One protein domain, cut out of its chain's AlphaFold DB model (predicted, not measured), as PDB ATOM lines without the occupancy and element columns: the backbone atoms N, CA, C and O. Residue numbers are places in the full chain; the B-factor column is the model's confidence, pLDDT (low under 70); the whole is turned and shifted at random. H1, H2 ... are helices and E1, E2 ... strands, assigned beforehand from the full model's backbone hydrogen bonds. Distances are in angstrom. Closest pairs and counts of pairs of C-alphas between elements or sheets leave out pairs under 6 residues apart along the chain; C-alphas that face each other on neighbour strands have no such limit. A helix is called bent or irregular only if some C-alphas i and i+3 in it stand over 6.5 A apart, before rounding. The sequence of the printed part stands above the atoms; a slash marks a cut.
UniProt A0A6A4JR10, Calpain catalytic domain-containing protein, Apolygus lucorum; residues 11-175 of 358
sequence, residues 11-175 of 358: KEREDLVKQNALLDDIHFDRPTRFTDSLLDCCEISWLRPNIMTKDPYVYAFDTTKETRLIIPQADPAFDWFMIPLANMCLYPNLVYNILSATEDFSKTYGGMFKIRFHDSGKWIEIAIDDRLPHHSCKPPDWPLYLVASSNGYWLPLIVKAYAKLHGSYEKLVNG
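Overview. This is residues 11 to 175 of the 358 residues of the protein "Calpain catalytic domain-containing protein" of Apolygus lucorum (UniProt A0A6A4JR10). One helix, H5, stands in the middle, with the long two-stranded hairpin E2 and E3 packed on one side of it and the corner of H3 and H4 near it. E3 turns through a kink into E4, which pairs with E1 in a second small sheet, and the long unnamed stretches 19 to 43, 53 to 75 and 136 to 153 wind round this core, while H1 lies at the outside. The printed part has 165 residues with six named helices and four named strands, in the order H1 E1 H2 H3 H4 E2 E3 E4 H5 H6; the sheets, E1 - E4 and E2 - E3, are antiparallel. The class is mixed, helices and strands, with under half of the residues in named elements. The whole is compact, with a radius of gyration of the C-alphas of 15.4 A and spans of 43 by 35 by 34 A.

Along the chain. H1, residues 11 to 18, begins at C-alpha 11 at (217.097, 198.087, 178.776). E1 holds residues 44 to 47 and H2 residues 49 to 52. H3, residues 76 to 89, is 19.8 A long and irregular, with C-alphas 77 and 80 7.3 A apart. H4 holds residues 92 to 98. E2, residues 112 to 119, is 21.4 A long and E3, residues 122 to 129, 22.8 A. E4 holds residues 132 to 135. H5, residues 154 to 166, is 18.5 A long and begins at C-alpha 154 at (209.531, 177.823, 174.259). H6, residues 169 to 172, ends at C-alpha 172 at (198.002, 176.265, 187.721).

Arrangement. H1 touches no helix; its closest C-alpha to E2 is that of Arg 13, 6.7 A from Met 112. E1 and E4 are antiparallel, with N 45 and O 134 2.9 A apart. The hairpin E2 and E3 has N 115 and O 126 2.9 A apart, within hydrogen-bond range. E3 runs on into E4 across a break of 2 residues, at 56 degrees. The closest C-alphas of E3 and H5 are those of Ile 126 and Ala 161, 6.1 A apart. H3, with residues 88 to 89 alone, only just touches H4, with 3 pairs of C-alphas within 8 A, and only at the corner; Met 88 and Leu 94 have the closest C-alphas, 6.0 A. H5 and H6 touch only at the corner, closest at the C-alphas of Ala 163 and Tyr 169, 4.7 A. H2 and H5 are apart. In H1, H4 and H5 every O i to N i+4 pair is within hydrogen-bond range, in H3 7 of 10; H2 and H6 are too short for such a pair.

Size, cuts and confidence. The C-alphas of Lys 18 and Pro 76, the two farthest apart, are 43.2 A apart. The printed part has no cut. The links H1 to E1, H2 to H3, H4 to E2 and E4 to H5 are long. The mean pLDDT of the printed part is 77.9, and it is under 70 in residues 31 to 41, 60 to 77, 101 to 103, 107 and 140 to 150.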
ATOM      1  N   LYS A  11     215.913 197.466 178.182       87.62
ATOM      2  CA  LYS A  11     217.097 198.087 178.776       87.62
ATOM      3  C   LYS A  11     217.741 197.194 179.838       87.62
ATOM      4  O   LYS A  11     218.962 197.063 179.852       87.62
ATOM      5  N   GLU A  12     216.943 196.557 180.692       87.31
ATOM      6  CA  GLU A  12     217.449 195.612 181.696       87.31
ATOM      7  C   GLU A  12     218.217 194.458 181.038       87.31
ATOM      8  O   GLU A  12     219.345 194.154 181.432       87.31
ATOM      9  N   ARG A  13     217.666 193.877 179.966       85.56
ATOM     10  CA  ARG A  13     218.353 192.848 179.177       85.56
ATOM     11  C   ARG A  13     219.655 193.363 178.566       85.56
ATOM     12  O   ARG A  13     220.671 192.674 178.636       85.56
ATOM     13  N   GLU A  14     219.649 194.551 177.964       88.25
ATOM     14  CA  GLU A  14     220.873 195.141 177.414       88.25
ATOM     15  C   GLU A  14     221.955 195.327 178.481       88.25
ATOM     16  O   GLU A  14     223.133 195.082 178.216       88.25
ATOM     17  N   ASP A  15     221.568 195.768 179.675       90.31
ATOM     18  CA  ASP A  15     222.489 195.992 180.781       90.31
ATOM     19  C   ASP A  15     223.059 194.665 181.306       90.31
ATOM     20  O   ASP A  15     224.267 194.587 181.543       90.31
ATOM     21  N   LEU A  16     222.250 193.600 181.384       90.44
ATOM     22  CA  LEU A  16     222.709 192.239 181.699       90.44
ATOM     23  C   LEU A  16     223.740 191.735 180.680       90.44
ATOM     24  O   LEU A  16     224.817 191.273 181.064       90.44
ATOM     25  N   VAL A  17     223.459 191.896 179.382       89.44
ATOM     26  CA  VAL A  17     224.379 191.499 178.304       89.44
ATOM     27  C   VAL A  17     225.690 192.288 178.382       89.44
ATOM     28  O   VAL A  17     226.768 191.697 178.305       89.44
ATOM     29  N   LYS A  18     225.635 193.611 178.602       90.88
ATOM     30  CA  LYS A  18     226.832 194.466 178.762       90.88
ATOM     31  C   LYS A  18     227.680 194.060 179.970       90.88
ATOM     32  O   LYS A  18     228.900 194.185 179.925       90.88
ATOM     33  N   GLN A  19     227.042 193.590 181.037       93.00
ATOM     34  CA  GLN A  19     227.702 193.159 182.270       93.00
ATOM     35  C   GLN A  19     228.158 191.693 182.234       93.00
ATOM     36  O   GLN A  19     228.792 191.241 183.187       93.00
ATOM     37  N   ASN A  20     227.859 190.952 181.158       90.12
ATOM     38  CA  ASN A  20     228.044 189.501 181.084       90.12
ATOM     39  C   ASN A  20     227.383 188.774 182.275       90.12
ATOM     40  O   ASN A  20     227.943 187.842 182.857       90.12
ATOM     41  N   ALA A  21     226.202 189.255 182.665       91.62
ATOM     42  CA  ALA A  21     225.391 188.735 183.754       91.62
ATOM     43  C   ALA A  21     224.122 188.073 183.205       91.62
ATOM     44  O   ALA A  21     223.673 188.365 182.097       91.62
ATOM     45  N   LEU A  22     223.536 187.178 183.999       91.81
ATOM     46  CA  LEU A  22     222.266 186.532 183.682       91.81
ATOM     47  C   LEU A  22     221.226 186.930 184.722       91.81
ATOM     48  O   LEU A  22     221.545 186.957 185.913       91.81
ATOM     49  N   LEU A  23     219.990 187.168 184.282       90.81
ATOM     50  CA  LEU A  23     218.882 187.457 185.184       90.81
ATOM     51  C   LEU A  23     218.715 186.321 186.201       90.81
ATOM     52  O   LEU A  23     218.698 185.140 185.838       90.81
ATOM     53  N   ASP A  24     218.587 186.682 187.473       89.75
ATOM     54  CA  ASP A  24     218.129 185.798 188.542       89.75
ATOM     55  C   ASP A  24     216.834 186.399 189.088       89.75
ATOM     56  O   ASP A  24     216.848 187.423 189.770       89.75
ATOM     57  N   ASP A  25     215.702 185.809 188.713       85.56
ATOM     58  CA  ASP A  25     214.377 186.309 189.057       85.56
ATOM     59  C   ASP A  25     214.045 185.963 190.510       85.56
ATOM     60  O   ASP A  25     213.360 184.987 190.811       85.56
ATOM     61  N   ILE A  26     214.561 186.776 191.432       79.50
ATOM     62  CA  ILE A  26     214.362 186.613 192.879       79.50
ATOM     63  C   ILE A  26     212.907 186.826 193.320       79.50
ATOM     64  O   ILE A  26     212.566 186.530 194.463       79.50
ATOM     65  N   HIS A  27     212.063 187.382 192.448       78.12
ATOM     66  CA  HIS A  27     210.665 187.686 192.745       78.12
ATOM     67  C   HIS A  27     209.720 186.537 192.396       78.12
ATOM     68  O   HIS A  27     208.576 186.543 192.852       78.12
ATOM     69  N   PHE A  28     210.174 185.564 191.606       82.44
ATOM     70  CA  PHE A  28     209.420 184.350 191.345       82.44
ATOM     71  C   PHE A  28     209.835 183.260 192.332       82.44
ATOM     72  O   PHE A  28     210.970 182.779 192.300       82.44
ATOM     73  N   ASP A  29     208.908 182.876 193.211       74.94
ATOM     74  CA  ASP A  29     209.148 181.788 194.153       74.94
ATOM     75  C   ASP A  29     209.307 180.473 193.384       74.94
ATOM     76  O   ASP A  29     208.447 180.075 192.594       74.94
ATOM     77  N   ARG A  30     210.457 179.829 193.573       77.94
ATOM     78  CA  ARG A  30     210.844 178.623 192.849       77.94
ATOM     79  C   ARG A  30     210.378 177.418 193.657       77.94
ATOM     80  O   ARG A  30     211.036 177.091 194.648       77.94
ATOM     81  N   PRO A  31     209.288 176.736 193.258       69.62
ATOM     82  CA  PRO A  31     208.823 175.580 194.000       69.62
ATOM     83  C   PRO A  31     209.911 174.512 194.108       69.62
ATOM     84  O   PRO A  31     210.718 174.287 193.200       69.62
ATOM     85  N   THR A  32     209.929 173.860 195.266       64.19
ATOM     86  CA  THR A  32     210.868 172.779 195.599       64.19
ATOM     87  C   THR A  32     210.223 171.400 195.502       64.19
ATOM     88  O   THR A  32     210.918 170.403 195.691       64.19
ATOM     89  N   ARG A  33     208.910 171.340 195.213       61.31
ATOM     90  CA  ARG A  33     208.078 170.140 195.008       61.31
ATOM     91  C   ARG A  33     206.980 170.439 193.984       61.31
ATOM     92  O   ARG A  33     206.500 171.563 193.937       61.31
ATOM     93  N   PHE A  34     206.577 169.439 193.206       65.00
ATOM     94  CA  PHE A  34     205.392 169.488 192.340       65.00
ATOM     95  C   PHE A  34     204.404 168.416 192.796       65.00
ATOM     96  O   PHE A  34     204.815 167.439 193.410       65.00
ATOM     97  N   THR A  35     203.118 168.580 192.491       56.78
ATOM     98  CA  THR A  35     202.022 167.679 192.903       56.78
ATOM     99  C   THR A  35     201.998 166.329 192.169       56.78
ATOM    100  O   THR A  35     200.954 165.680 192.116       56.78
ATOM    101  N   ASP A  36     203.117 165.891 191.592       60.72
ATOM    102  CA  ASP A  36     203.220 164.562 190.993       60.72
ATOM    103  C   ASP A  36     203.651 163.545 192.056       60.72
ATOM    104  O   ASP A  36     204.832 163.390 192.367       60.72
ATOM    105  N   SER A  37     202.668 162.802 192.566       59.78
ATOM    106  CA  SER A  37     202.868 161.739 193.559       59.78
ATOM    107  C   SER A  37     203.887 160.661 193.151       59.78
ATOM    108  O   SER A  37     204.458 160.001 194.019       59.78
ATOM    109  N   LEU A  38     204.151 160.475 191.849       59.00
ATOM    110  CA  LEU A  38     205.163 159.533 191.354       59.00
ATOM    111  C   LEU A  38     206.589 160.088 191.467       59.00
ATOM    112  O   LEU A  38     207.549 159.316 191.443       59.00
ATOM    113  N   LEU A  39     206.731 161.409 191.583       61.12
ATOM    114  CA  LEU A  39     208.001 162.132 191.638       61.12
ATOM    115  C   LEU A  39     208.207 162.870 192.971       61.12
ATOM    116  O   LEU A  39     209.220 163.550 193.130       61.12
ATOM    117  N   ASP A  40     207.318 162.667 193.949       63.94
ATOM    118  CA  ASP A  40     207.386 163.232 195.308       63.94
ATOM    119  C   ASP A  40     208.713 162.938 196.036       63.94
ATOM    120  O   ASP A  40     209.098 163.657 196.962       63.94
ATOM    121  N   CYS A  41     209.431 161.882 195.635       65.50
ATOM    122  CA  CYS A  41     210.733 161.510 196.192       65.50
ATOM    123  C   CYS A  41     211.933 162.171 195.492       65.50
ATOM    124  O   CYS A  41     213.053 162.070 195.997       65.50
ATOM    125  N   CYS A  42     211.730 162.827 194.347       71.75
ATOM    126  CA  CYS A  42     212.798 163.435 193.566       71.75
ATOM    127  C   CYS A  42     212.976 164.911 193.942       71.75
ATOM    128  O   CYS A  42     212.046 165.708 193.827       71.75
ATOM    129  N   GLU A  43     214.194 165.299 194.319       79.44
ATOM    130  CA  GLU A  43     214.541 166.713 194.488       79.44
ATOM    131  C   GLU A  43     214.409 167.480 193.163       79.44
ATOM    132  O   GLU A  43     214.749 166.967 192.090       79.44
ATOM    133  N   ILE A  44     213.938 168.726 193.241       80.88
ATOM    134  CA  ILE A  44     213.854 169.631 192.092       80.88
ATOM    135  C   ILE A  44     215.055 170.563 192.096       80.88
ATOM    136  O   ILE A  44     215.301 171.307 193.046       80.88
ATOM    137  N   SER A  45     215.777 170.539 190.985       86.12
ATOM    138  CA  SER A  45     216.835 171.487 190.665       86.12
ATOM    139  C   SER A  45     216.338 172.499 189.634       86.12
ATOM    140  O   SER A  45     215.414 172.223 188.874       86.12
ATOM    141  N   TRP A  46     216.941 173.685 189.616       87.88
ATOM    142  CA  TRP A  46     216.580 174.767 188.700       87.88
ATOM    143  C   TRP A  46     217.746 175.041 187.762       87.88
ATOM    144  O   TRP A  46     218.723 175.691 188.142       87.88
ATOM    145  N   LEU A  47     217.660 174.508 186.546       89.44
ATOM    146  CA  LEU A  47     218.758 174.489 185.579       89.44
ATOM    147  C   LEU A  47     218.444 175.395 184.391       89.44
ATOM    148  O   LEU A  47     217.292 175.525 183.990       89.44
ATOM    149  N   ARG A  48     219.469 176.038 183.823       90.94
ATOM    150  CA  ARG A  48     219.316 176.799 182.574       90.94
ATOM    151  C   ARG A  48     219.439 175.859 181.364       90.94
ATOM    152  O   ARG A  48     220.246 174.929 181.433       90.94
ATOM    153  N   PRO A  49     218.771 176.148 180.234       89.06
ATOM    154  CA  PRO A  49     218.859 175.385 178.987       89.06
ATOM    155  C   PRO A  49     220.287 175.046 178.543       89.06
ATOM    156  O   PRO A  49     220.564 173.909 178.180       89.06
ATOM    157  N   ASN A  50     221.222 175.993 178.668       88.62
ATOM    158  CA  ASN A  50     222.635 175.800 178.306       88.62
ATOM    159  C   ASN A  50     223.378 174.750 179.163       88.62
ATOM    160  O   ASN A  50     224.448 174.293 178.774       88.62
ATOM    161  N   ILE A  51     222.853 174.404 180.342       89.12
ATOM    162  CA  ILE A  51     223.386 173.333 181.203       89.12
ATOM    163  C   ILE A  51     222.756 171.986 180.823       89.12
ATOM    164  O   ILE A  51     223.410 170.951 180.912       89.12
ATOM    165  N   MET A  52     221.487 172.016 180.422       84.94
ATOM    166  CA  MET A  52     220.652 170.845 180.166       84.94
ATOM    167  C   MET A  52     220.932 170.226 178.794       84.94
ATOM    168  O   MET A  52     221.076 169.011 178.683       84.94
ATOM    169  N   THR A  53     221.069 171.062 177.761       83.62
ATOM    170  CA  THR A  53     221.188 170.619 176.369       83.62
ATOM    171  C   THR A  53     222.300 171.364 175.641       83.62
ATOM    172  O   THR A  53     222.526 172.555 175.846       83.62
ATOM    173  N   LYS A  54     222.984 170.660 174.734       83.25
ATOM    174  CA  LYS A  54     223.951 171.267 173.818       83.25
ATOM    175  C   LYS A  54     223.215 172.049 172.723       83.25
ATOM    176  O   LYS A  54     222.382 171.470 172.030       83.25
ATOM    177  N   ASP A  55     223.565 173.323 172.554       83.88
ATOM    178  CA  ASP A  55     222.992 174.242 171.557       83.88
ATOM    179  C   ASP A  55     221.457 174.394 171.686       83.88
ATOM    180  O   ASP A  55     220.707 173.983 170.791       83.88
ATOM    181  N   PRO A  56     220.955 174.947 172.810       86.00
ATOM    182  CA  PRO A  56     219.525 175.151 172.995       86.00
ATOM    183  C   PRO A  56     219.002 176.228 172.044       86.00
ATOM    184  O   PRO A  56     219.683 177.201 171.717       86.00
ATOM    185  N   TYR A  57     217.745 176.090 171.644       82.31
ATOM    186  CA  TYR A  57     217.034 177.099 170.874       82.31
ATOM    187  C   TYR A  57     215.640 177.314 171.459       82.31
ATOM    188  O   TYR A  57     215.062 176.455 172.126       82.31
ATOM    189  N   VAL A  58     215.100 178.512 171.262       79.69
ATOM    190  CA  VAL A  58     213.794 178.863 171.830       79.69
ATOM    191  C   VAL A  58     212.700 178.166 171.033       79.69
ATOM    192  O   VAL A  58     211.950 177.355 171.575       79.69
ATOM    193  N   TYR A  59     212.663 178.412 169.726       76.06
ATOM    194  CA  TYR A  59     211.599 177.939 168.850       76.06
ATOM    195  C   TYR A  59     211.985 176.674 168.091       76.06
ATOM    196  O   TYR A  59     212.828 176.707 167.197       76.06
ATOM    197  N   ALA A  60     211.312 175.573 168.421       65.06
ATOM    198  CA  ALA A  60     211.299 174.337 167.648       65.06
ATOM    199  C   ALA A  60     210.027 174.283 166.806       65.06
ATOM    200  O   ALA A  60     209.077 173.624 167.212       65.06
ATOM    201  N   PHE A  61     209.970 175.006 165.684       59.22
ATOM    202  CA  PHE A  61     208.847 174.888 164.749       59.22
ATOM    203  C   PHE A  61     209.297 174.247 163.434       59.22
ATOM    204  O   PHE A  61     209.792 174.925 162.543       59.22
ATOM    205  N   ASP A  62     209.089 172.946 163.299       51.59
ATOM    206  CA  ASP A  62     208.828 172.285 162.023       51.59
ATOM    207  C   ASP A  62     207.336 171.917 161.895       51.59
ATOM    208  O   ASP A  62     206.892 170.946 162.490       51.59
ATOM    209  N   THR A  63     206.539 172.651 161.117       47.09
ATOM    210  CA  THR A  63     205.085 172.437 160.908       47.09
ATOM    211  C   THR A  63     204.646 171.023 160.443       47.09
ATOM    212  O   THR A  63     203.471 170.817 160.137       47.09
ATOM    213  N   THR A  64     205.548 170.044 160.369       53.84
ATOM    214  CA  THR A  64     205.288 168.607 160.201       53.84
ATOM    215  C   THR A  64     204.737 167.947 161.484       53.84
ATOM    216  O   THR A  64     204.555 168.581 162.526       53.84
ATOM    217  N   LYS A  65     204.463 166.629 161.441       53.94
ATOM    218  CA  LYS A  65     204.030 165.820 162.608       53.94
ATOM    219  C   LYS A  65     204.944 165.974 163.828       53.94
ATOM    220  O   LYS A  65     204.500 165.715 164.945       53.94
ATOM    221  N   GLU A  66     206.187 166.380 163.600       47.62
ATOM    222  CA  GLU A  66     207.273 166.440 164.571       47.62
ATOM    223  C   GLU A  66     207.202 167.686 165.479       47.62
ATOM    224  O   GLU A  66     207.838 167.696 166.531       47.62
ATOM    225  N   THR A  67     206.370 168.698 165.168       51.78
ATOM    226  CA  THR A  67     206.123 169.852 166.072       51.78
ATOM    227  C   THR A  67     204.956 169.745 167.009       51.78
ATOM    228  O   THR A  67     204.788 170.615 167.872       51.78
ATOM    229  N   ARG A  68     204.103 168.736 166.847       67.62
ATOM    230  CA  ARG A  68     202.967 168.618 167.752       67.62
ATOM    231  C   ARG A  68     203.478 168.499 169.175       67.62
ATOM    232  O   ARG A  68     204.498 167.864 169.429       67.62
ATOM    233  N   LEU A  69     202.752 169.098 170.111       67.50
ATOM    234  CA  LEU A  69     203.126 169.008 171.511       67.50
ATOM    235  C   LEU A  69     203.134 167.533 171.928       67.50
ATOM    236  O   LEU A  69     202.101 166.859 171.871       67.50
ATOM    237  N   ILE A  70     204.304 167.023 172.320       61.22
ATOM    238  CA  ILE A  70     204.371 165.821 173.147       61.22
ATOM    239  C   ILE A  70     203.908 166.284 174.517       61.22
ATOM    240  O   ILE A  70     204.608 167.039 175.177       61.22
ATOM    241  N   ILE A  71     202.722 165.854 174.932       56.75
ATOM    242  CA  ILE A  71     202.369 165.891 176.346       56.75
ATOM    243  C   ILE A  71     203.083 164.689 176.972       56.75
ATOM    244  O   ILE A  71     202.746 163.551 176.621       56.75
ATOM    245  N   PRO A  72     204.067 164.880 177.870       49.62
ATOM    246  CA  PRO A  72     204.501 163.793 178.733       49.62
ATOM    247  C   PRO A  72     203.262 163.344 179.507       49.62
ATOM    248  O   PRO A  72     202.611 164.169 180.140       49.62
ATOM    249  N   GLN A  73     202.883 162.076 179.363       42.59
ATOM    250  CA  GLN A  73     201.665 161.518 179.950       42.59
ATOM    251  C   GLN A  73     201.389 162.028 181.375       42.59
ATOM    252  O   GLN A  73     202.232 161.881 182.254       42.59
ATOM    253  N   ALA A  74     200.143 162.473 181.560       44.56
ATOM    254  CA  ALA A  74     199.384 162.472 182.806       44.56
ATOM    255  C   ALA A  74     199.732 163.531 183.868       44.56
ATOM    256  O   ALA A  74     200.116 163.195 184.981       44.56
ATOM    257  N   ASP A  75     199.374 164.785 183.586       52.66
ATOM    258  CA  ASP A  75     198.556 165.513 184.563       52.66
ATOM    259  C   ASP A  75     197.271 166.027 183.881       52.66
ATOM    260  O   ASP A  75     197.299 167.058 183.203       52.66
ATOM    261  N   PRO A  76     196.134 165.317 184.020       49.94
ATOM    262  CA  PRO A  76     194.833 165.785 183.536       49.94
ATOM    263  C   PRO A  76     194.459 167.175 184.075       49.94
ATOM    264  O   PRO A  76     193.637 167.865 183.473       49.94
ATOM    265  N   ALA A  77     195.068 167.617 185.184       53.62
ATOM    266  CA  ALA A  77     194.885 168.957 185.729       53.62
ATOM    267  C   ALA A  77     195.516 170.065 184.865       53.62
ATOM    268  O   ALA A  77     195.306 171.238 185.165       53.62
ATOM    269  N   PHE A  78     196.232 169.723 183.783       72.50
ATOM    270  CA  PHE A  78     196.916 170.675 182.901       72.50
ATOM    271  C   PHE A  78     196.381 170.707 181.451       72.50
ATOM    272  O   PHE A  78     196.815 171.529 180.640       72.50
ATOM    273  N   ASP A  79     195.390 169.870 181.112       78.19
ATOM    274  CA  ASP A  79     194.797 169.815 179.762       78.19
ATOM    275  C   ASP A  79     194.174 171.157 179.345       78.19
ATOM    276  O   ASP A  79     194.308 171.587 178.197       78.19
ATOM    277  N   TRP A  80     193.529 171.849 180.288       84.25
ATOM    278  CA  TRP A  80     192.871 173.138 180.058       84.25
ATOM    279  C   TRP A  80     193.830 174.213 179.521       84.25
ATOM    280  O   TRP A  80     193.410 175.051 178.725       84.25
ATOM    281  N   PHE A  81     195.108 174.148 179.907       84.94
ATOM    282  CA  PHE A  81     196.178 175.041 179.466       84.94
ATOM    283  C   PHE A  81     196.821 174.546 178.160       84.94
ATOM    284  O   PHE A  81     197.051 175.317 177.224       84.94
ATOM    285  N   MET A  82     197.078 173.237 178.067       83.75
ATOM    286  CA  MET A  82     197.789 172.645 176.930       83.75
ATOM    287  C   MET A  82     196.959 172.603 175.649       83.75
ATOM    288  O   MET A  82     197.523 172.718 174.563       83.75
ATOM    289  N   ILE A  83     195.636 172.445 175.736       87.38
ATOM    290  CA  ILE A  83     194.769 172.363 174.553       87.38
ATOM    291  C   ILE A  83     194.771 173.678 173.750       87.38
ATOM    292  O   ILE A  83     195.009 173.608 172.538       87.38
ATOM    293  N   PRO A  84     194.535 174.867 174.352       90.38
ATOM    294  CA  PRO A  84     194.655 176.141 173.643       90.38
ATOM    295  C   PRO A  84     196.040 176.355 173.048       90.38
ATOM    296  O   PRO A  84     196.151 176.713 171.876       90.38
ATOM    297  N   LEU A  85     197.092 176.052 173.814       87.38
ATOM    298  CA  LEU A  85     198.466 176.222 173.360       87.38
ATOM    299  C   LEU A  85     198.788 175.311 172.167       87.38
ATOM    300  O   LEU A  85     199.316 175.780 171.163       87.38
ATOM    301  N   ALA A  86     198.373 174.040 172.211       85.06
ATOM    302  CA  ALA A  86     198.504 173.112 171.089       85.06
ATOM    303  C   ALA A  86     197.727 173.582 169.850       85.06
ATOM    304  O   ALA A  86     198.203 173.424 168.727       85.06
ATOM    305  N   ASN A  87     196.543 174.177 170.037       89.19
ATOM    306  CA  ASN A  87     195.778 174.792 168.950       89.19
ATOM    307  C   ASN A  87     196.555 175.949 168.305       89.19
ATOM    308  O   ASN A  87     196.609 176.049 167.082       89.19
ATOM    309  N   MET A  88     197.183 176.800 169.120       87.62
ATOM    310  CA  MET A  88     197.998 177.918 168.640       87.62
ATOM    311  C   MET A  88     199.266 177.464 167.920       87.62
ATOM    312  O   MET A  88     199.675 178.127 166.974       87.62
ATOM    313  N   CYS A  89     199.870 176.337 168.308       83.56
ATOM    314  CA  CYS A  89     201.058 175.790 167.639       83.56
ATOM    315  C   CYS A  89     200.827 175.446 166.163       83.56
ATOM    316  O   CYS A  89     201.785 175.399 165.397       83.56
ATOM    317  N   LEU A  90     199.572 175.252 165.746       83.69
ATOM    318  CA  LEU A  90     199.219 175.100 164.332       83.69
ATOM    319  C   LEU A  90     199.475 176.384 163.523       83.69
ATOM    320  O   LEU A  90     199.539 176.337 162.297       83.69
ATOM    321  N   TYR A  91     199.634 177.521 164.204       86.94
ATOM    322  CA  TYR A  91     199.801 178.852 163.631       86.94
ATOM    323  C   TYR A  91     200.975 179.577 164.325       86.94
ATOM    324  O   TYR A  91     200.753 180.368 165.243       86.94
ATOM    325  N   PRO A  92     202.237 179.361 163.897       83.38
ATOM    326  CA  PRO A  92     203.433 179.848 164.602       83.38
ATOM    327  C   PRO A  92     203.441 181.350 164.931       83.38
ATOM    328  O   PRO A  92     203.946 181.755 165.975       83.38
ATOM    329  N   ASN A  93     202.811 182.178 164.090       87.12
ATOM    330  CA  ASN A  93     202.667 183.617 164.324       87.12
ATOM    331  C   ASN A  93     201.898 183.957 165.613       87.12
ATOM    332  O   ASN A  93     202.172 184.985 166.226       87.12
ATOM    333  N   LEU A  94     200.975 183.098 166.058       89.19
ATOM    334  CA  LEU A  94     200.324 183.248 167.359       89.19
ATOM    335  C   LEU A  94     201.306 183.017 168.509       89.19
ATOM    336  O   LEU A  94     201.257 183.738 169.503       89.19
ATOM    337  N   VAL A  95     202.221 182.056 168.368       86.06
ATOM    338  CA  VAL A  95     203.236 181.798 169.396       86.06
ATOM    339  C   VAL A  95     204.263 182.929 169.436       86.06
ATOM    340  O   VAL A  95     204.594 183.399 170.519       86.06
ATOM    341  N   TYR A  96     204.683 183.453 168.280       85.44
ATOM    342  CA  TYR A  96     205.534 184.651 168.203       85.44
ATOM    343  C   TYR A  96     204.860 185.920 168.740       85.44
ATOM    344  O   TYR A  96     205.525 186.904 169.071       85.44
ATOM    345  N   ASN A  97     203.527 185.933 168.807       88.06
ATOM    346  CA  ASN A  97     202.803 187.023 169.437       88.06
ATOM    347  C   ASN A  97     202.873 186.943 170.973       88.06
ATOM    348  O   ASN A  97     202.881 187.989 171.618       88.06
ATOM    349  N   ILE A  98     202.964 185.757 171.576       89.06
ATOM    350  CA  ILE A  98     203.081 185.624 173.038       89.06
ATOM    351  C   ILE A  98     204.539 185.601 173.502       89.06
ATOM    352  O   ILE A  98     204.894 186.355 174.398       89.06
ATOM    353  N   LEU A  99     205.408 184.817 172.870       85.25
ATOM    354  CA  LEU A  99     206.844 184.796 173.137       85.25
ATOM    355  C   LEU A  99     207.522 185.622 172.043       85.25
ATOM    356  O   LEU A  99     207.275 185.406 170.860       85.25
ATOM    357  N   SER A 100     208.332 186.615 172.409       73.25
ATOM    358  CA  SER A 100     208.948 187.495 171.410       73.25
ATOM    359  C   SER A 100     209.968 186.734 170.556       73.25
ATOM    360  O   SER A 100     210.824 186.018 171.073       73.25
ATOM    361  N   ALA A 101     209.936 186.915 169.232       61.16
ATOM    362  CA  ALA A 101     210.902 186.300 168.312       61.16
ATOM    363  C   ALA A 101     212.347 186.818 168.490       61.16
ATOM    364  O   ALA A 101     213.284 186.228 167.962       61.16
ATOM    365  N   THR A 102     212.528 187.931 169.208       62.00
ATOM    366  CA  THR A 102     213.845 188.561 169.441       62.00
ATOM    367  C   THR A 102     214.605 187.983 170.631       62.00
ATOM    368  O   THR A 102     215.701 188.443 170.949       62.00
ATOM    369  N   GLU A 103     214.007 187.025 171.329       68.88
ATOM    370  CA  GLU A 103     214.607 186.376 172.481       68.88
ATOM    371  C   GLU A 103     215.117 185.015 172.048       68.88
ATOM    372  O   GLU A 103     214.348 184.143 171.645       68.88
ATOM    373  N   ASP A 104     216.434 184.860 172.080       76.38
ATOM    374  CA  ASP A 104     217.122 183.635 171.722       76.38
ATOM    375  C   ASP A 104     218.258 183.343 172.713       76.38
ATOM    376  O   ASP A 104     218.592 184.146 173.589       76.38
ATOM    377  N   PHE A 105     218.858 182.163 172.579       81.56
ATOM    378  CA  PHE A 105     220.045 181.775 173.345       81.56
ATOM    379  C   PHE A 105     221.351 182.235 172.666       81.56
ATOM    380  O   PHE A 105     222.403 181.645 172.904       81.56
ATOM    381  N   SER A 106     221.303 183.248 171.786       79.31
ATOM    382  CA  SER A 106     222.447 183.681 170.976       79.31
ATOM    383  C   SER A 106     223.171 184.903 171.574       79.31
ATOM    384  O   SER A 106     223.326 185.025 172.787       79.31
ATOM    385  N   LYS A 107     223.699 185.808 170.738       67.25
ATOM    386  CA  LYS A 107     224.627 186.891 171.122       67.25
ATOM    387  C   LYS A 107     224.048 187.901 172.115       67.25
ATOM    388  O   LYS A 107     224.817 188.604 172.760       67.25
ATOM    389  N   THR A 108     222.727 187.992 172.225       76.00
ATOM    390  CA  THR A 108     222.011 188.899 173.139       76.00
ATOM    391  C   THR A 108     221.443 188.177 174.362       76.00
ATOM    392  O   THR A 108     220.531 188.682 175.015       76.00
ATOM    393  N   TYR A 109     221.958 186.988 174.673       86.69
ATOM    394  CA  TYR A 109     221.493 186.182 175.790       86.69
ATOM    395  C   TYR A 109     221.861 186.807 177.146       86.69
ATOM    396  O   TYR A 109     223.017 186.800 177.562       86.69
ATOM    397  N   GLY A 110     220.846 187.319 177.846       87.62
ATOM    398  CA  GLY A 110     220.920 187.785 179.240       87.62
ATOM    399  C   GLY A 110     220.213 186.851 180.229       87.62
ATOM    400  O   GLY A 110     219.933 187.248 181.357       87.62
ATOM    401  N   GLY A 111     219.853 185.628 179.810       89.44
ATOM    402  CA  GLY A 111     219.098 184.683 180.642       89.44
ATOM    403  C   GLY A 111     217.704 185.174 181.033       89.44
ATOM    404  O   GLY A 111     217.213 184.759 182.077       89.44
ATOM    405  N   MET A 112     217.113 186.068 180.231       89.00
ATOM    406  CA  MET A 112     215.847 186.762 180.467       89.00
ATOM    407  C   MET A 112     214.934 186.618 179.249       89.00
ATOM    408  O   MET A 112     215.379 186.847 178.123       89.00
ATOM    409  N   PHE A 113     213.669 186.283 179.496       89.12
ATOM    410  CA  PHE A 113     212.625 186.113 178.486       89.12
ATOM    411  C   PHE A 113     211.363 186.884 178.877       89.12
ATOM    412  O   PHE A 113     211.000 186.918 180.053       89.12
ATOM    413  N   LYS A 114     210.687 187.481 177.896       89.19
ATOM    414  CA  LYS A 114     209.433 188.220 178.000       89.19
ATOM    415  C   LYS A 114     208.333 187.455 177.283       89.19
ATOM    416  O   LYS A 114     208.347 187.267 176.064       89.19
ATOM    417  N   ILE A 115     207.336 187.071 178.063       90.81
ATOM    418  CA  ILE A 115     206.137 186.409 177.572       90.81
ATOM    419  C   ILE A 115     204.958 187.351 177.779       90.81
ATOM    420  O   ILE A 115     204.829 187.988 178.823       90.81
ATOM    421  N   ARG A 116     204.091 187.445 176.775       91.94
ATOM    422  CA  ARG A 116     202.886 188.261 176.789       91.94
ATOM    423  C   ARG A 116     201.665 187.396 177.017       91.94
ATOM    424  O   ARG A 116     201.423 186.454 176.267       91.94
ATOM    425  N   PHE A 117     200.873 187.788 178.002       92.31
ATOM    426  CA  PHE A 117     199.536 187.258 178.234       92.31
ATOM    427  C   PHE A 117     198.531 188.394 178.180       92.31
ATOM    428  O   PHE A 117     198.884 189.567 178.300       92.31
ATOM    429  N   HIS A 118     197.272 188.057 177.975       90.44
ATOM    430  CA  HIS A 118     196.179 188.997 177.997       90.44
ATOM    431  C   HIS A 118     195.433 188.875 179.324       90.44
ATOM    432  O   HIS A 118     194.783 187.870 179.582       90.44
ATOM    433  N   ASP A 119     195.475 189.924 180.136       85.38
ATOM    434  CA  ASP A 119     194.718 190.026 181.380       85.38
ATOM    435  C   ASP A 119     193.772 191.223 181.288       85.38
ATOM    436  O   ASP A 119     194.168 192.332 180.913       85.38
ATOM    437  N   SER A 120     192.495 190.996 181.603       80.12
ATOM    438  CA  SER A 120     191.500 192.060 181.771       80.12
ATOM    439  C   SER A 120     191.449 193.072 180.607       80.12
ATOM    440  O   SER A 120     191.316 194.282 180.801       80.12
ATOM    441  N   GLY A 121     191.576 192.582 179.368       80.25
ATOM    442  CA  GLY A 121     191.490 193.411 178.158       80.25
ATOM    443  C   GLY A 121     192.814 194.010 177.672       80.25
ATOM    444  O   GLY A 121     192.794 194.792 176.715       80.25
ATOM    445  N   LYS A 122     193.948 193.704 178.317       87.06
ATOM    446  CA  LYS A 122     195.259 194.282 178.000       87.06
ATOM    447  C   LYS A 122     196.333 193.209 177.901       87.06
ATOM    448  O   LYS A 122     196.345 192.257 178.669       87.06
ATOM    449  N   TRP A 123     197.276 193.418 176.990       89.94
ATOM    450  CA  TRP A 123     198.515 192.648 176.976       89.94
ATOM    451  C   TRP A 123     199.404 193.086 178.138       89.94
ATOM    452  O   TRP A 123     199.688 194.276 178.292       89.94
ATOM    453  N   ILE A 124     199.832 192.120 178.937       90.50
ATOM    454  CA  ILE A 124     200.794 192.271 180.020       90.50
ATOM    455  C   ILE A 124     202.058 191.489 179.669       90.50
ATOM    456  O   ILE A 124     201.987 190.401 179.102       90.50
ATOM    457  N   GLU A 125     203.215 192.061 179.985       90.81
ATOM    458  CA  GLU A 125     204.523 191.447 179.760       90.81
ATOM    459  C   GLU A 125     205.053 190.872 181.068       90.81
ATOM    460  O   GLU A 125     205.196 191.582 182.064       90.81
ATOM    461  N   ILE A 126     205.356 189.579 181.054       90.00
ATOM    462  CA  ILE A 126     205.941 188.849 182.169       90.00
ATOM    463  C   ILE A 126     207.382 188.516 181.811       90.00
ATOM    464  O   ILE A 126     207.642 187.705 180.923       90.00
ATOM    465  N   ALA A 127     208.317 189.148 182.517       89.94
ATOM    466  CA  ALA A 127     209.724 188.788 182.461       89.94
ATOM    467  C   ALA A 127     210.015 187.617 183.400       89.94
ATOM    468  O   ALA A 127     209.611 187.642 184.565       89.94
ATOM    469  N   ILE A 128     210.752 186.630 182.909       91.25
ATOM    470  CA  ILE A 128     211.282 185.510 183.686       91.25
ATOM    471  C   ILE A 128     212.766 185.335 183.390       91.25
ATOM    472  O   ILE A 128     213.229 185.647 182.292       91.25
ATOM    473  N   ASP A 129     213.506 184.767 184.341       92.44
ATOM    474  CA  ASP A 129     214.754 184.100 183.978       92.44
ATOM    475  C   ASP A 129     214.483 182.749 183.294       92.44
ATOM    476  O   ASP A 129     213.365 182.228 183.325       92.44
ATOM    477  N   ASP A 130     215.510 182.137 182.715       91.56
ATOM    478  CA  ASP A 130     215.394 180.858 182.007       91.56
ATOM    479  C   ASP A 130     215.774 179.620 182.826       91.56
ATOM    480  O   ASP A 130     215.938 178.544 182.261       91.56
ATOM    481  N   ARG A 131     215.901 179.717 184.155       91.06
ATOM    482  CA  ARG A 131     216.030 178.515 184.987       91.06
ATOM    483  C   ARG A 131     214.707 177.761 184.985       91.06
ATOM    484  O   ARG A 131     213.680 178.319 185.371       91.06
ATOM    485  N   LEU A 132     214.734 176.498 184.601       88.00
ATOM    486  CA  LEU A 132     213.566 175.637 184.522       88.00
ATOM    487  C   LEU A 132     213.646 174.536 185.584       88.00
ATOM    488  O   LEU A 132     214.747 174.062 185.888       88.00
ATOM    489  N   PRO A 133     212.502 174.136 186.160       83.75
ATOM    490  CA  PRO A 133     212.466 173.043 187.114       83.75
ATOM    491  C   PRO A 133     212.820 171.715 186.439       83.75
ATOM    492  O   PRO A 133     212.301 171.373 185.376       83.75
ATOM    493  N   HIS A 134     213.685 170.948 187.092       80.94
ATOM    494  CA  HIS A 134     214.176 169.658 186.634       80.94
ATOM    495  C   HIS A 134     214.221 168.669 187.807       80.94
ATOM    496  O   HIS A 134     214.903 168.912 188.809       80.94
ATOM    497  N   HIS A 135     213.504 167.549 187.681       76.62
ATOM    498  CA  HIS A 135     213.569 166.461 188.657       76.62
ATOM    499  C   HIS A 135     214.898 165.722 188.537       76.62
ATOM    500  O   HIS A 135     215.198 165.170 187.482       76.62
ATOM    501  N   SER A 136     215.635 165.610 189.641       77.31
ATOM    502  CA  SER A 136     216.951 164.953 189.694       77.31
ATOM    503  C   SER A 136     216.955 163.482 189.259       77.31
ATOM    504  O   SER A 136     218.000 162.934 188.920       77.31
ATOM    505  N   CYS A 137     215.791 162.831 189.256       75.00
ATOM    506  CA  CYS A 137     215.612 161.454 188.801       75.00
ATOM    507  C   CYS A 137     215.317 161.322 187.294       75.00
ATOM    508  O   CYS A 137     215.116 160.207 186.805       75.00
ATOM    509  N   LYS A 138     215.263 162.432 186.550       75.06
ATOM    510  CA  LYS A 138     215.097 162.463 185.090       75.06
ATOM    511  C   LYS A 138     216.421 162.844 184.406       75.06
ATOM    512  O   LYS A 138     217.305 163.394 185.057       75.06
ATOM    513  N   PRO A 139     216.588 162.551 183.104       73.44
ATOM    514  CA  PRO A 139     217.734 163.030 182.331       73.44
ATOM    515  C   PRO A 139     217.855 164.567 182.352       73.44
ATOM    516  O   PRO A 139     216.822 165.232 182.306       73.44
ATOM    517  N   PRO A 140     219.067 165.154 182.401       68.38
ATOM    518  CA  PRO A 140     219.250 166.606 182.503       68.38
ATOM    519  C   PRO A 140     218.584 167.436 181.399       68.38
ATOM    520  O   PRO A 140     218.250 168.584 181.644       68.38
ATOM    521  N   ASP A 141     218.365 166.871 180.214       64.06
ATOM    522  CA  ASP A 141     217.657 167.465 179.070       64.06
ATOM    523  C   ASP A 141     216.121 167.367 179.183       64.06
ATOM    524  O   ASP A 141     215.394 167.657 178.235       64.06
ATOM    525  N   TRP A 142     215.612 166.984 180.358       66.56
ATOM    526  CA  TRP A 142     214.195 166.782 180.647       66.56
ATOM    527  C   TRP A 142     213.694 167.792 181.702       66.56
ATOM    528  O   TRP A 142     213.585 167.445 182.888       66.56
ATOM    529  N   PRO A 143     213.403 169.057 181.332       64.94
ATOM    530  CA  PRO A 143     212.658 169.960 182.204       64.94
ATOM    531  C   PRO A 143     211.249 169.421 182.470       64.94
ATOM    532  O   PRO A 143     210.695 168.627 181.705       64.94
ATOM    533  N   LEU A 144     210.641 169.886 183.557       63.94
ATOM    534  CA  LEU A 144     209.211 169.703 183.765       63.94
ATOM    535  C   LEU A 144     208.454 170.454 182.652       63.94
ATOM    536  O   LEU A 144     208.730 171.630 182.416       63.94
ATOM    537  N   TYR A 145     207.510 169.774 181.991       63.00
ATOM    538  CA  TYR A 145     206.755 170.246 180.815       63.00
ATOM    539  C   TYR A 145     207.613 170.393 179.540       63.00
ATOM    540  O   TYR A 145     208.136 171.457 179.214       63.00
ATOM    541  N   LEU A 146     207.745 169.292 178.796       58.22
ATOM    542  CA  LEU A 146     208.573 169.194 177.589       58.22
ATOM    543  C   LEU A 146     207.822 169.469 176.285       58.22
ATOM    544  O   LEU A 146     206.643 169.156 176.153       58.22
ATOM    545  N   VAL A 147     208.563 169.973 175.292       56.12
ATOM    546  CA  VAL A 147     208.192 169.942 173.867       56.12
ATOM    547  C   VAL A 147     208.711 168.643 173.248       56.12
ATOM    548  O   VAL A 147     209.641 168.029 173.759       56.12
ATOM    549  N   ALA A 148     208.144 168.248 172.108       47.88
ATOM    550  CA  ALA A 148     208.580 167.091 171.331       47.88
ATOM    551  C   ALA A 148     210.067 167.082 170.944       47.88
ATOM    552  O   ALA A 148     210.666 166.019 170.798       47.88
ATOM    553  N   SER A 149     210.651 168.268 170.776       56.34
ATOM    554  CA  SER A 149     212.060 168.439 170.450       56.34
ATOM    555  C   SER A 149     212.891 168.644 171.717       56.34
ATOM    556  O   SER A 149     212.649 169.590 172.467       56.34
ATOM    557  N   SER A 150     213.922 167.814 171.901       60.78
ATOM    558  CA  SER A 150     214.838 167.805 173.058       60.78
ATOM    559  C   SER A 150     215.641 169.098 173.266       60.78
ATOM    560  O   SER A 150     216.288 169.272 174.296       60.78
ATOM    561  N   ASN A 151     215.633 170.004 172.286       71.00
ATOM    562  CA  ASN A 151     216.451 171.218 172.294       71.00
ATOM    563  C   ASN A 151     215.611 172.510 172.244       71.00
ATOM    564  O   ASN A 151     216.186 173.600 172.241       71.00
ATOM    565  N   GLY A 152     214.275 172.396 172.193       79.94
ATOM    566  CA  GLY A 152     213.335 173.516 172.121       79.94
ATOM    567  C   GLY A 152     212.739 173.886 173.478       79.94
ATOM    568  O   GLY A 152     212.102 173.054 174.118       79.94
ATOM    569  N   TYR A 153     212.876 175.150 173.887       82.75
ATOM    570  CA  TYR A 153     212.528 175.594 175.247       82.75
ATOM    571  C   TYR A 153     211.327 176.546 175.349       82.75
ATOM    572  O   TYR A 153     210.976 176.969 176.449       82.75
ATOM    573  N   TRP A 154     210.655 176.879 174.244       83.56
ATOM    574  CA  TRP A 154     209.531 177.823 174.259       83.56
ATOM    575  C   TRP A 154     208.389 177.417 175.214       83.56
ATOM    576  O   TRP A 154     207.893 178.265 175.950       83.56
ATOM    577  N   LEU A 155     207.982 176.142 175.248       82.56
ATOM    578  CA  LEU A 155     206.877 175.685 176.102       82.56
ATOM    579  C   LEU A 155     207.195 175.821 177.595       82.56
ATOM    580  O   LEU A 155     206.414 176.480 178.279       82.56
ATOM    581  N   PRO A 156     208.300 175.261 178.128       83.81
ATOM    582  CA  PRO A 156     208.585 175.397 179.552       83.81
ATOM    583  C   PRO A 156     208.790 176.863 179.970       83.81
ATOM    584  O   PRO A 156     208.425 177.224 181.088       83.81
ATOM    585  N   LEU A 157     209.283 177.732 179.074       88.88
ATOM    586  CA  LEU A 157     209.348 179.181 179.310       88.88
ATOM    587  C   LEU A 157     207.952 179.816 179.423       88.88
ATOM    588  O   LEU A 157     207.701 180.562 180.368       88.88
ATOM    589  N   ILE A 158     207.021 179.496 178.514       88.94
ATOM    590  CA  ILE A 158     205.632 179.984 178.591       88.94
ATOM    591  C   ILE A 158     204.952 179.476 179.864       88.94
ATOM    592  O   ILE A 158     204.347 180.272 180.579       88.94
ATOM    593  N   VAL A 159     205.088 178.186 180.183       87.12
ATOM    594  CA  VAL A 159     204.514 177.601 181.405       87.12
ATOM    595  C   VAL A 159     205.065 178.307 182.646       87.12
ATOM    596  O   VAL A 159     204.299 178.650 183.542       87.12
ATOM    597  N   LYS A 160     206.374 178.586 182.697       88.56
ATOM    598  CA  LYS A 160     206.984 179.319 183.814       88.56
ATOM    599  C   LYS A 160     206.455 180.744 183.937       88.56
ATOM    600  O   LYS A 160     206.128 181.182 185.038       88.56
ATOM    601  N   ALA A 161     206.375 181.477 182.830       90.19
ATOM    602  CA  ALA A 161     205.848 182.836 182.841       90.19
ATOM    603  C   ALA A 161     204.382 182.865 183.285       90.19
ATOM    604  O   ALA A 161     203.974 183.751 184.032       90.19
ATOM    605  N   TYR A 162     203.612 181.856 182.889       88.81
ATOM    606  CA  TYR A 162     202.233 181.698 183.311       88.81
ATOM    607  C   TYR A 162     202.122 181.338 184.803       88.81
ATOM    608  O   TYR A 162     201.378 181.975 185.543       88.81
ATOM    609  N   ALA A 163     202.958 180.421 185.302       86.62
ATOM    610  CA  ALA A 163     203.090 180.156 186.737       86.62
ATOM    611  C   ALA A 163     203.413 181.436 187.521       86.62
ATOM    612  O   ALA A 163     202.824 181.682 188.570       86.62
ATOM    613  N   LYS A 164     204.303 182.289 187.001       89.00
ATOM    614  CA  LYS A 164     204.627 183.589 187.605       89.00
ATOM    615  C   LYS A 164     203.432 184.538 187.620       89.00
ATOM    616  O   LYS A 164     203.201 185.171 188.646       89.00
ATOM    617  N   LEU A 165     202.664 184.606 186.532       88.00
ATOM    618  CA  LEU A 165     201.447 185.416 186.452       88.00
ATOM    619  C   LEU A 165     200.420 185.013 187.522       88.00
ATOM    620  O   LEU A 165     199.880 185.874 188.215       88.00
ATOM    621  N   HIS A 166     200.198 183.711 187.705       85.31
ATOM    622  CA  HIS A 166     199.248 183.194 188.697       85.31
ATOM    623  C   HIS A 166     199.854 183.044 190.108       85.31
ATOM    624  O   HIS A 166     199.139 182.810 191.087       85.31
ATOM    625  N   GLY A 167     201.166 183.247 190.243       85.44
ATOM    626  CA  GLY A 167     201.918 183.345 191.491       85.44
ATOM    627  C   GLY A 167     202.729 182.104 191.878       85.44
ATOM    628  O   GLY A 167     203.657 182.251 192.665       85.44
ATOM    629  N   SER A 168     202.410 180.912 191.366       82.69
ATOM    630  CA  SER A 168     203.251 179.708 191.474       82.69
ATOM    631  C   SER A 168     202.776 178.612 190.506       82.69
ATOM    632  O   SER A 168     201.701 178.724 189.916       82.69
ATOM    633  N   TYR A 169     203.552 177.533 190.351       80.06
ATOM    634  CA  TYR A 169     203.152 176.386 189.522       80.06
ATOM    635  C   TYR A 169     201.962 175.618 190.117       80.06
ATOM    636  O   TYR A 169     201.090 175.167 189.383       80.06
ATOM    637  N   GLU A 170     201.874 175.507 191.442       77.19
ATOM    638  CA  GLU A 170     200.788 174.810 192.148       77.19
ATOM    639  C   GLU A 170     199.437 175.511 191.989       77.19
ATOM    640  O   GLU A 170     198.390 174.902 192.185       77.19
ATOM    641  N   LYS A 171     199.448 176.798 191.629       79.44
ATOM    642  CA  LYS A 171     198.239 177.568 191.330       79.44
ATOM    643  C   LYS A 171     197.736 177.374 189.904       79.44
ATOM    644  O   LYS A 171     196.665 177.879 189.590       79.44
ATOM    645  N   LEU A 172     198.453 176.621 189.068       78.75
ATOM    646  CA  LEU A 172     198.002 176.265 187.721       78.75
ATOM    647  C   LEU A 172     196.977 175.115 187.713       78.75
ATOM    648  O   LEU A 172     196.682 174.536 186.668       78.75
ATOM    649  N   VAL A 173     196.414 174.778 188.873       73.12
ATOM    650  CA  VAL A 173     195.320 173.814 189.005       73.12
ATOM    651  C   VAL A 173     193.967 174.492 188.771       73.12
ATOM    652  O   VAL A 173     193.748 175.625 189.189       73.12
ATOM    653  N   ASN A 174     193.022 173.761 188.175       73.44
ATOM    654  CA  ASN A 174     191.616 174.168 188.015       73.44
ATOM    655  C   ASN A 174     191.353 175.400 187.126       73.44
ATOM    656  O   ASN A 174     190.389 176.126 187.367       73.44
ATOM    657  N   GLY A 175     192.158 175.629 186.090       81.62
ATOM    658  CA  GLY A 175     191.800 176.603 185.060       81.62
ATOM    659  C   GLY A 175     190.777 176.055 184.065       81.62
ATOM    660  O   GLY A 175     190.454 174.861 184.046       81.62
TER     661      GLY A 175